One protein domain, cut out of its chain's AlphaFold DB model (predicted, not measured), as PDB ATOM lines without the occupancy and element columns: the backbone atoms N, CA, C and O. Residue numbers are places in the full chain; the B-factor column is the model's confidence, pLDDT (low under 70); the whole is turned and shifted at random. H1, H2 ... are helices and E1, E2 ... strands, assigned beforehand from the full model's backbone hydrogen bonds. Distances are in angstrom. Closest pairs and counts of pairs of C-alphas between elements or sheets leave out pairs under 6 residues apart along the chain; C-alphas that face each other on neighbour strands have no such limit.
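Overview. This is residues 4 to 79 of the 318 residues of the protein "Rab-GAP TBC domain-containing protein" of Plasmodium falciparum (isolate Camp / Malaysia) (UniProt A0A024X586). A small three-stranded sheet, E1 E3 E2, sits between two ends of a loose, elongated body: H1 and H4 run loosely side by side in opposite directions at one end, and H2 and H3 make a thin loop with the free-standing residues 28 to 35 at the other. After H4, residues 71 to 79 fold back as a tail. The printed part has 76 residues with four named helices and three named strands, in the order H1 E1 H2 H3 E2 E3 H4; the sheet is antiparallel throughout and the class is mixed, helices and strands. The whole is loose, with a radius of gyration of the C-alphas of 14.5 A and spans of 43 by 25 by 19 A.

Along the chain. Find C-alpha 4 at (49.159, 30.392, 273.023); from there H1 runs through residues 4 to 14, 15.4 A long. E1 follows at once, residues 15 to 18, 9.2 A. Next come H2, residues 20 to 28, 12.7 A, and H3, residues 36 to 39, 5.3 A. Look for E2 from C-alpha 42 at (34.945, 28.356, 287.723), residues 42 to 45, 9.5 A, then E3, residues 48 to 52, 13.0 A. H4, residues 58 to 70, 18.2 A, ends at C-alpha 70 at (43.930, 19.349, 263.492).

Arrangement. Begin at E3, the inner strand. Beside it E1 is antiparallel at 133 degrees, with N 16 and O 51 within hydrogen-bond range at 2.9 A. E2 is antiparallel to E3 at 134 degrees, with N 43 and O 50 at 2.8 A; E2 and E3 are a hairpin. E1, H2 H3 and E2 form a split strand-helix-strand unit, two strands of one sheet that are not neighbours, with helices between them along the chain and E3 between them in the sheet, and its crossover is right-handed. H1 only grazes the sheet with residues 8 to 14, and H2 only just is on it, grazing with residues 20 to 23. H3 and H4 are not on it. H4 touches H1 with residues 60 to 64 alone, at a shallow tilt of 17 degrees, opposite ways; the closest C-alphas, of Ile 13 and Ile 60, are 7.1 A apart. H2 and H3 are only just apart, at 8.1 A. In H1 and H4 every O i to N i+4 pair is within hydrogen-bond range, in H2 4 of 5; H3 is too short for such a pair.

Size, cuts and confidence. The two farthest C-alphas, of Phe 29 and Asn 72, are 43.8 A apart. The printed part has no cut, and no link between named elements is long. Mean pLDDT of the printed part is 73.4; look for values under 70 at residues 20 to 41 and residue 56.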
ATOM      1  N   ASN A   4      50.178  29.534 272.411       79.44
ATOM      2  CA  ASN A   4      49.159  30.392 273.023       79.44
ATOM      3  C   ASN A   4      47.860  30.469 272.202       79.44
ATOM      4  O   ASN A   4      46.784  30.347 272.776       79.44
ATOM      5  N   LYS A   5      47.944  30.541 270.864       83.69
ATOM      6  CA  LYS A   5      46.760  30.536 269.985       83.69
ATOM      7  C   LYS A   5      46.000  29.207 270.058       83.69
ATOM      8  O   LYS A   5      44.775  29.198 270.009       83.69
ATOM      9  N   ILE A   6      46.710  28.078 270.198       83.69
ATOM     10  CA  ILE A   6      46.072  26.762 270.397       83.69
ATOM     11  C   ILE A   6      45.344  26.729 271.744       83.69
ATOM     12  O   ILE A   6      44.210  26.269 271.830       83.69
ATOM     13  N   ARG A   7      45.969  27.258 272.801       85.00
ATOM     14  CA  ARG A   7      45.344  27.339 274.124       85.00
ATOM     15  C   ARG A   7      44.056  28.158 274.108       85.00
ATOM     16  O   ARG A   7      43.061  27.693 274.644       85.00
ATOM     17  N   GLU A   8      44.059  29.333 273.489       85.12
ATOM     18  CA  GLU A   8      42.858  30.172 273.371       85.12
ATOM     19  C   GLU A   8      41.725  29.465 272.628       85.12
ATOM     20  O   GLU A   8      40.569  29.553 273.031       85.12
ATOM     21  N   LYS A   9      42.063  28.715 271.578       86.38
ATOM     22  CA  LYS A   9      41.121  27.890 270.824       86.38
ATOM     23  C   LYS A   9      40.430  26.839 271.700       86.38
ATOM     24  O   LYS A   9      39.206  26.767 271.686       86.38
ATOM     25  N   TYR A  10      41.190  26.086 272.499       87.38
ATOM     26  CA  TYR A  10      40.611  25.137 273.458       87.38
ATOM     27  C   TYR A  10      39.762  25.835 274.526       87.38
ATOM     28  O   TYR A  10      38.702  25.325 274.869       87.38
ATOM     29  N   ILE A  11      40.196  26.999 275.028       85.38
ATOM     30  CA  ILE A  11      39.424  27.753 276.027       85.38
ATOM     31  C   ILE A  11      38.058  28.162 275.459       85.38
ATOM     32  O   ILE A  11      37.048  27.948 276.112       85.38
ATOM     33  N   LYS A  12      38.002  28.679 274.226       86.00
ATOM     34  CA  LYS A  12      36.731  29.067 273.583       86.00
ATOM     35  C   LYS A  12      35.762  27.892 273.397       86.00
ATOM     36  O   LYS A  12      34.550  28.073 273.480       86.00
ATOM     37  N   ILE A  13      36.291  26.697 273.125       84.69
ATOM     38  CA  ILE A  13      35.470  25.488 272.982       84.69
ATOM     39  C   ILE A  13      34.939  25.037 274.333       84.69
ATOM     40  O   ILE A  13      33.762  24.730 274.436       84.69
ATOM     41  N   LEU A  14      35.808  24.963 275.338       83.56
ATOM     42  CA  LEU A  14      35.516  24.285 276.599       83.56
ATOM     43  C   LEU A  14      34.863  25.176 277.648       83.56
ATOM     44  O   LEU A  14      34.355  24.645 278.628       83.56
ATOM     45  N   PHE A  15      34.918  26.497 277.492       85.12
ATOM     46  CA  PHE A  15      34.513  27.415 278.544       85.12
ATOM     47  C   PHE A  15      33.634  28.550 278.039       85.12
ATOM     48  O   PHE A  15      33.842  29.074 276.943       85.12
ATOM     49  N   ASP A  16      32.728  28.981 278.909       84.38
ATOM     50  CA  ASP A  16      32.025  30.254 278.814       84.38
ATOM     51  C   ASP A  16      32.699  31.275 279.726       84.38
ATOM     52  O   ASP A  16      33.032  30.983 280.876       84.38
ATOM     53  N   LYS A  17      32.953  32.477 279.202       82.88
ATOM     54  CA  LYS A  17      33.511  33.569 280.003       82.88
ATOM     55  C   LYS A  17      32.435  34.061 280.977       82.88
ATOM     56  O   LYS A  17      31.298  34.263 280.568       82.88
ATOM     57  N   ILE A  18      32.815  34.275 282.233       81.50
ATOM     58  CA  ILE A  18      31.952  34.857 283.268       81.50
ATOM     59  C   ILE A  18      32.387  36.305 283.507       81.50
ATOM     60  O   ILE A  18      33.579  36.611 283.414       81.50
ATOM     61  N   ASP A  19      31.432  37.188 283.793       76.75
ATOM     62  CA  ASP A  19      31.710  38.576 284.161       76.75
ATOM     63  C   ASP A  19      32.123  38.696 285.635       76.75
ATOM     64  O   ASP A  19      31.544  38.051 286.513       76.75
ATOM     65  N   ASP A  20      33.142  39.522 285.893       66.25
ATOM     66  CA  ASP A  20      33.842  39.605 287.183       66.25
ATOM     67  C   ASP A  20      32.909  40.054 288.333       66.25
ATOM     68  O   ASP A  20      33.013  39.542 289.448       66.25
ATOM     69  N   GLU A  21      31.919  40.910 288.047       60.25
ATOM     70  CA  GLU A  21      30.919  41.391 289.021       60.25
ATOM     71  C   GLU A  21      30.006  40.277 289.560       60.25
ATOM     72  O   GLU A  21      29.539  40.335 290.700       60.25
ATOM     73  N   LYS A  22      29.753  39.238 288.756       59.34
ATOM     74  CA  LYS A  22      28.883  38.114 289.137       59.34
ATOM     75  C   LYS A  22      29.571  37.201 290.157       59.34
ATOM     76  O   LYS A  22      28.926  36.666 291.047       59.34
ATOM     77  N   ILE A  23      30.895  37.087 290.061       59.34
ATOM     78  CA  ILE A  23      31.717  36.221 290.915       59.34
ATOM     79  C   ILE A  23      31.987  36.852 292.275       59.34
ATOM     80  O   ILE A  23      32.049  36.132 293.265       59.34
ATOM     81  N   GLN A  24      32.128  38.178 292.346       54.06
ATOM     82  CA  GLN A  24      32.310  38.882 293.619       54.06
ATOM     83  C   GLN A  24      31.103  38.691 294.547       54.06
ATOM     84  O   GLN A  24      31.288  38.355 295.713       54.06
ATOM     85  N   LYS A  25      29.881  38.760 293.997       52.34
ATOM     86  CA  LYS A  25      28.650  38.433 294.732       52.34
ATOM     87  C   LYS A  25      28.623  36.979 295.207       52.34
ATOM     88  O   LYS A  25      28.324  36.736 296.366       52.34
ATOM     89  N   ASP A  26      28.980  36.017 294.353       52.84
ATOM     90  CA  ASP A  26      28.953  34.600 294.746       52.84
ATOM     91  C   ASP A  26      30.071  34.234 295.756       52.84
ATOM     92  O   ASP A  26      29.890  33.351 296.597       52.84
ATOM     93  N   LEU A  27      31.223  34.920 295.711       51.09
ATOM     94  CA  LEU A  27      32.335  34.739 296.655       51.09
ATOM     95  C   LEU A  27      32.036  35.341 298.037       51.09
ATOM     96  O   LEU A  27      32.335  34.689 299.037       51.09
ATOM     97  N   GLU A  28      31.413  36.521 298.110       43.91
ATOM     98  CA  GLU A  28      31.041  37.179 299.377       43.91
ATOM     99  C   GLU A  28      30.080  36.332 300.236       43.91
ATOM    100  O   GLU A  28      30.144  36.380 301.464       43.91
ATOM    101  N   PHE A  29      29.270  35.464 299.622       43.66
ATOM    102  CA  PHE A  29      28.397  34.515 300.330       43.66
ATOM    103  C   PHE A  29      29.110  33.264 300.876       43.66
ATOM    104  O   PHE A  29      28.490  32.451 301.562       43.66
ATOM    105  N   SER A  30      30.400  33.064 300.588       42.16
ATOM    106  CA  SER A  30      31.085  31.778 300.799       42.16
ATOM    107  C   SER A  30      32.397  31.898 301.580       42.16
ATOM    108  O   SER A  30      33.386  31.238 301.274       42.16
ATOM    109  N   ASN A  31      32.405  32.696 302.649       35.16
ATOM    110  CA  ASN A  31      33.623  33.030 303.398       35.16
ATOM    111  C   ASN A  31      34.381  31.872 304.086       35.16
ATOM    112  O   ASN A  31      35.431  32.131 304.662       35.16
ATOM    113  N   TYR A  32      33.943  30.608 304.027       38.38
ATOM    114  CA  TYR A  32      34.633  29.521 304.748       38.38
ATOM    115  C   TYR A  32      34.663  28.149 304.073       38.38
ATOM    116  O   TYR A  32      34.877  27.148 304.749       38.38
ATOM    117  N   ASN A  33      34.493  28.046 302.753       36.25
ATOM    118  CA  ASN A  33      34.371  26.723 302.142       36.25
ATOM    119  C   ASN A  33      35.263  26.512 300.915       36.25
ATOM    120  O   ASN A  33      34.974  26.961 299.808       36.25
ATOM    121  N   TYR A  34      36.285  25.669 301.102       38.47
ATOM    122  CA  TYR A  34      37.068  25.005 300.047       38.47
ATOM    123  C   TYR A  34      36.170  24.356 298.959       38.47
ATOM    124  O   TYR A  34      36.605  24.162 297.824       38.47
ATOM    125  N   ASN A  35      34.890  24.098 299.281       38.88
ATOM    126  CA  ASN A  35      33.838  23.616 298.379       38.88
ATOM    127  C   ASN A  35      33.506  24.545 297.198       38.88
ATOM    128  O   ASN A  35      32.975  24.059 296.198       38.88
ATOM    129  N   PHE A  36      33.801  25.851 297.248       37.47
ATOM    130  CA  PHE A  36      33.371  26.768 296.181       37.47
ATOM    131  C   PHE A  36      34.054  26.483 294.827       37.47
ATOM    132  O   PHE A  36      33.414  26.556 293.777       37.47
ATOM    133  N   PHE A  37      35.325  26.061 294.841       40.91
ATOM    134  CA  PHE A  37      36.091  25.742 293.625       40.91
ATOM    135  C   PHE A  37      35.714  24.402 292.978       40.91
ATOM    136  O   PHE A  37      36.069  24.169 291.822       40.91
ATOM    137  N   ILE A  38      35.017  23.525 293.703       45.06
ATOM    138  CA  ILE A  38      34.523  22.241 293.185       45.06
ATOM    139  C   ILE A  38      33.086  22.390 292.666       45.06
ATOM    140  O   ILE A  38      32.751  21.787 291.653       45.06
ATOM    141  N   LYS A  39      32.258  23.240 293.297       50.12
ATOM    142  CA  LYS A  39      30.815  23.337 293.004       50.12
ATOM    143  C   LYS A  39      30.435  24.049 291.699       50.12
ATOM    144  O   LYS A  39      29.372  23.758 291.166       50.12
ATOM    145  N   HIS A  40      31.248  24.982 291.189       51.81
ATOM    146  CA  HIS A  40      30.802  25.878 290.103       51.81
ATOM    147  C   HIS A  40      31.586  25.787 288.786       51.81
ATOM    148  O   HIS A  40      31.252  26.505 287.843       51.81
ATOM    149  N   ASP A  41      32.612  24.935 288.694       68.25
ATOM    150  CA  ASP A  41      33.482  24.826 287.508       68.25
ATOM    151  C   ASP A  41      34.112  26.145 287.056       68.25
ATOM    152  O   ASP A  41      34.333  26.366 285.862       68.25
ATOM    153  N   ILE A  42      34.396  27.035 288.009       75.06
ATOM    154  CA  ILE A  42      34.945  28.356 287.723       75.06
ATOM    155  C   ILE A  42      36.471  28.307 287.794       75.06
ATOM    156  O   ILE A  42      37.069  27.992 288.825       75.06
ATOM    157  N   TYR A  43      37.116  28.676 286.691       77.06
ATOM    158  CA  TYR A  43      38.566  28.691 286.554       77.06
ATOM    159  C   TYR A  43      39.068  30.076 286.173       77.06
ATOM    160  O   TYR A  43      38.611  30.688 285.208       77.06
ATOM    161  N   TYR A  44      40.088  30.542 286.893       78.25
ATOM    162  CA  TYR A  44      40.785  31.780 286.570       78.25
ATOM    163  C   TYR A  44      41.904  31.527 285.545       78.25
ATOM    164  O   TYR A  44      42.959  30.958 285.857       78.25
ATOM    165  N   LEU A  45      41.672  31.937 284.296       78.12
ATOM    166  CA  LEU A  45      42.557  31.721 283.148       78.12
ATOM    167  C   LEU A  45      42.774  33.047 282.412       78.12
ATOM    168  O   LEU A  45      41.835  33.785 282.168       78.12
ATOM    169  N   ASN A  46      44.008  33.368 282.009       79.31
ATOM    170  CA  ASN A  46      44.309  34.590 281.238       79.31
ATOM    171  C   ASN A  46      43.700  35.882 281.839       79.31
ATOM    172  O   ASN A  46      43.194  36.725 281.102       79.31
ATOM    173  N   LYS A  47      43.753  36.017 283.172       77.81
ATOM    174  CA  LYS A  47      43.186  37.139 283.941       77.81
ATOM    175  C   LYS A  47      41.658  37.305 283.848       77.81
ATOM    176  O   LYS A  47      41.159  38.403 284.036       77.81
ATOM    177  N   LYS A  48      40.929  36.241 283.507       80.56
ATOM    178  CA  LYS A  48      39.465  36.219 283.384       80.56
ATOM    179  C   LYS A  48      38.916  34.945 284.015       80.56
ATOM    180  O   LYS A  48      39.617  33.927 284.059       80.56
ATOM    181  N   PHE A  49      37.670  34.984 284.464       80.50
ATOM    182  CA  PHE A  49      36.979  33.801 284.956       80.50
ATOM    183  C   PHE A  49      36.184  33.099 283.858       80.50
ATOM    184  O   PHE A  49      35.640  33.721 282.942       80.50
ATOM    185  N   TYR A  50      36.152  31.777 283.952       80.75
ATOM    186  CA  TYR A  50      35.569  30.896 282.953       80.75
ATOM    187  C   TYR A  50      34.818  29.755 283.627       80.75
ATOM    188  O   TYR A  50      35.383  29.131 284.521       80.75
ATOM    189  N   LYS A  51      33.609  29.441 283.157       82.75
ATOM    190  CA  LYS A  51      32.852  28.242 283.538       82.75
ATOM    191  C   LYS A  51      33.070  27.147 282.504       82.75
ATOM    192  O   LYS A  51      32.995  27.435 281.311       82.75
ATOM    193  N   VAL A  52      33.341  25.911 282.919       78.81
ATOM    194  CA  VAL A  52      33.429  24.778 281.975       78.81
ATOM    195  C   VAL A  52      32.045  24.482 281.399       78.81
ATOM    196  O   VAL A  52      31.077  24.323 282.141       78.81
ATOM    197  N   LYS A  53      31.959  24.389 280.072       83.25
ATOM    198  CA  LYS A  53      30.765  23.923 279.361       83.25
ATOM    199  C   LYS A  53      30.498  22.457 279.657       83.25
ATOM    200  O   LYS A  53      31.398  21.716 280.052       83.25
ATOM    201  N   ASN A  54      29.281  22.002 279.384       78.94
ATOM    202  CA  ASN A  54      28.998  20.581 279.465       78.94
ATOM    203  C   ASN A  54      29.787  19.802 278.392       78.94
ATOM    204  O   ASN A  54      29.391  19.744 277.234       78.94
ATOM    205  N   ILE A  55      30.906  19.174 278.778       74.81
ATOM    206  CA  ILE A  55      31.748  18.376 277.867       74.81
ATOM    207  C   ILE A  55      30.996  17.136 277.348       74.81
ATOM    208  O   ILE A  55      31.396  16.547 276.344       74.81
ATOM    209  N   ASN A  56      29.885  16.749 277.984       69.69
ATOM    210  CA  ASN A  56      29.070  15.627 277.541       69.69
ATOM    211  C   ASN A  56      28.257  15.915 276.278       69.69
ATOM    212  O   ASN A  56      27.812  14.958 275.643       69.69
ATOM    213  N   ASP A  57      28.126  17.182 275.885       79.38
ATOM    214  CA  ASP A  57      27.517  17.567 274.619       79.38
ATOM    215  C   ASP A  57      28.273  16.923 273.439       79.38
ATOM    216  O   ASP A  57      29.488  17.081 273.270       79.38
ATOM    217  N   ILE A  58      27.535  16.190 272.599       80.75
ATOM    218  CA  ILE A  58      28.051  15.486 271.418       80.75
ATOM    219  C   ILE A  58      28.806  16.446 270.489       80.75
ATOM    220  O   ILE A  58      29.823  16.066 269.897       80.75
ATOM    221  N   THR A  59      28.345  17.693 270.371       84.44
ATOM    222  CA  THR A  59      28.989  18.720 269.545       84.44
ATOM    223  C   THR A  59      30.360  19.094 270.103       84.44
ATOM    224  O   THR A  59      31.336  19.153 269.347       84.44
ATOM    225  N   ILE A  60      30.481  19.249 271.425       83.44
ATOM    226  CA  ILE A  60      31.744  19.554 272.104       83.44
ATOM    227  C   ILE A  60      32.694  18.360 272.001       83.44
ATOM    228  O   ILE A  60      33.846  18.554 271.605       83.44
ATOM    229  N   LYS A  61      32.221  17.127 272.244       85.19
ATOM    230  CA  LYS A  61      33.017  15.895 272.065       85.19
ATOM    231  C   LYS A  61      33.612  15.815 270.655       85.19
ATOM    232  O   LYS A  61      34.832  15.706 270.510       85.19
ATOM    233  N   LYS A  62      32.774  15.905 269.613       86.12
ATOM    234  CA  LYS A  62      33.221  15.848 268.207       86.12
ATOM    235  C   LYS A  62      34.209  16.969 267.886       86.12
ATOM    236  O   LYS A  62      35.227  16.729 267.239       86.12
ATOM    237  N   THR A  63      33.951  18.176 268.387       87.69
ATOM    238  CA  THR A  63      34.842  19.328 268.191       87.69
ATOM    239  C   THR A  63      36.203  19.108 268.849       87.69
ATOM    240  O   THR A  63      37.228  19.404 268.236       87.69
ATOM    241  N   LEU A  64      36.245  18.556 270.065       87.62
ATOM    242  CA  LEU A  64      37.496  18.247 270.758       87.62
ATOM    243  C   LEU A  64      38.313  17.208 269.993       87.62
ATOM    244  O   LEU A  64      39.488  17.459 269.739       87.62
ATOM    245  N   LEU A  65      37.699  16.102 269.564       87.62
ATOM    246  CA  LEU A  65      38.372  15.075 268.759       87.62
ATOM    247  C   LEU A  65      38.930  15.658 267.449       87.62
ATOM    248  O   LEU A  65      40.098  15.441 267.121       87.62
ATOM    249  N   LEU A  66      38.150  16.491 266.751       87.50
ATOM    250  CA  LEU A  66      38.605  17.182 265.542       87.50
ATOM    251  C   LEU A  66      39.796  18.115 265.819       87.50
ATOM    252  O   LEU A  66      40.700  18.235 264.993       87.50
ATOM    253  N   TYR A  67      39.810  18.794 266.967       87.44
ATOM    254  CA  TYR A  67      40.899  19.696 267.349       87.44
ATOM    255  C   TYR A  67      42.168  18.951 267.746       87.44
ATOM    256  O   TYR A  67      43.258  19.446 267.448       87.44
ATOM    257  N   LEU A  68      42.041  17.775 268.368       87.50
ATOM    258  CA  LEU A  68      43.175  16.882 268.591       87.50
ATOM    259  C   LEU A  68      43.834  16.556 267.255       87.50
ATOM    260  O   LEU A  68      45.016  16.847 267.088       87.50
ATOM    261  N   TYR A  69      43.056  16.082 266.283       87.69
ATOM    262  CA  TYR A  69      43.564  15.760 264.954       87.69
ATOM    263  C   TYR A  69      44.188  16.981 264.250       87.69
ATOM    264  O   TYR A  69      45.367  16.967 263.904       87.69
ATOM    265  N   LYS A  70      43.461  18.106 264.152       87.69
ATOM    266  CA  LYS A  70      43.930  19.349 263.492       87.69
ATOM    267  C   LYS A  70      45.188  19.968 264.109       87.69
ATOM    268  O   LYS A  70      45.800  20.855 263.509       87.69
ATOM    269  N   HIS A  71      45.531  19.611 265.342       86.31
ATOM    270  CA  HIS A  71      46.671  20.170 266.065       86.31
ATOM    271  C   HIS A  71      47.717  19.114 266.420       86.31
ATOM    272  O   HIS A  71      48.451  19.307 267.393       86.31
ATOM    273  N   ASN A  72      47.810  18.034 265.636       85.94
ATOM    274  CA  ASN A  72      48.775  16.942 265.816       85.94
ATOM    275  C   ASN A  72      48.792  16.440 267.266       85.94
ATOM    276  O   ASN A  72      49.842  16.299 267.894       85.94
ATOM    277  N   PHE A  73      47.595  16.276 267.828       86.31
ATOM    278  CA  PHE A  73      47.329  15.810 269.185       86.31
ATOM    279  C   PHE A  73      47.983  16.661 270.284       86.31
ATOM    280  O   PHE A  73      48.124  16.241 271.432       86.31
ATOM    281  N   TYR A  74      48.354  17.907 269.984       88.81
ATOM    282  CA  TYR A  74      48.850  18.824 270.998       88.81
ATOM    283  C   TYR A  74      47.701  19.402 271.833       88.81
ATOM    284  O   TYR A  74      46.854  20.150 271.337       88.81
ATOM    285  N   VAL A  75      47.750  19.149 273.143       88.94
ATOM    286  CA  VAL A  75      46.862  19.780 274.129       88.94
ATOM    287  C   VAL A  75      47.676  20.466 275.228       88.94
ATOM    288  O   VAL A  75      48.539  19.832 275.854       88.94
ATOM    289  N   PRO A  76      47.415  21.755 275.521       90.19
ATOM    290  CA  PRO A  76      48.053  22.447 276.635       90.19
ATOM    291  C   PRO A  76      47.824  21.723 277.970       90.19
ATOM    292  O   PRO A  76      46.716  21.281 278.260       90.19
ATOM    293  N   LYS A  77      48.853  21.660 278.829       89.94
ATOM    294  CA  LYS A  77      48.795  20.936 280.118       89.94
ATOM    295  C   LYS A  77      47.595  21.330 280.985       89.94
ATOM    296  O   LYS A  77      46.945  20.460 281.544       89.94
ATOM    297  N   ILE A  78      47.306  22.630 281.076       87.69
ATOM    298  CA  ILE A  78      46.170  23.130 281.858       87.69
ATOM    299  C   ILE A  78      44.836  22.630 281.303       87.69
ATOM    300  O   ILE A  78      44.000  22.195 282.070       87.69
ATOM    301  N   ILE A  79      44.677  22.597 279.978       88.69
ATOM    302  CA  ILE A  79      43.455  22.110 279.333       88.69
ATOM    303  C   ILE A  79      43.273  20.616 279.589       88.69
ATOM    304  O   ILE A  79      42.184  20.204 279.965       88.69
TER     305      ILE A  79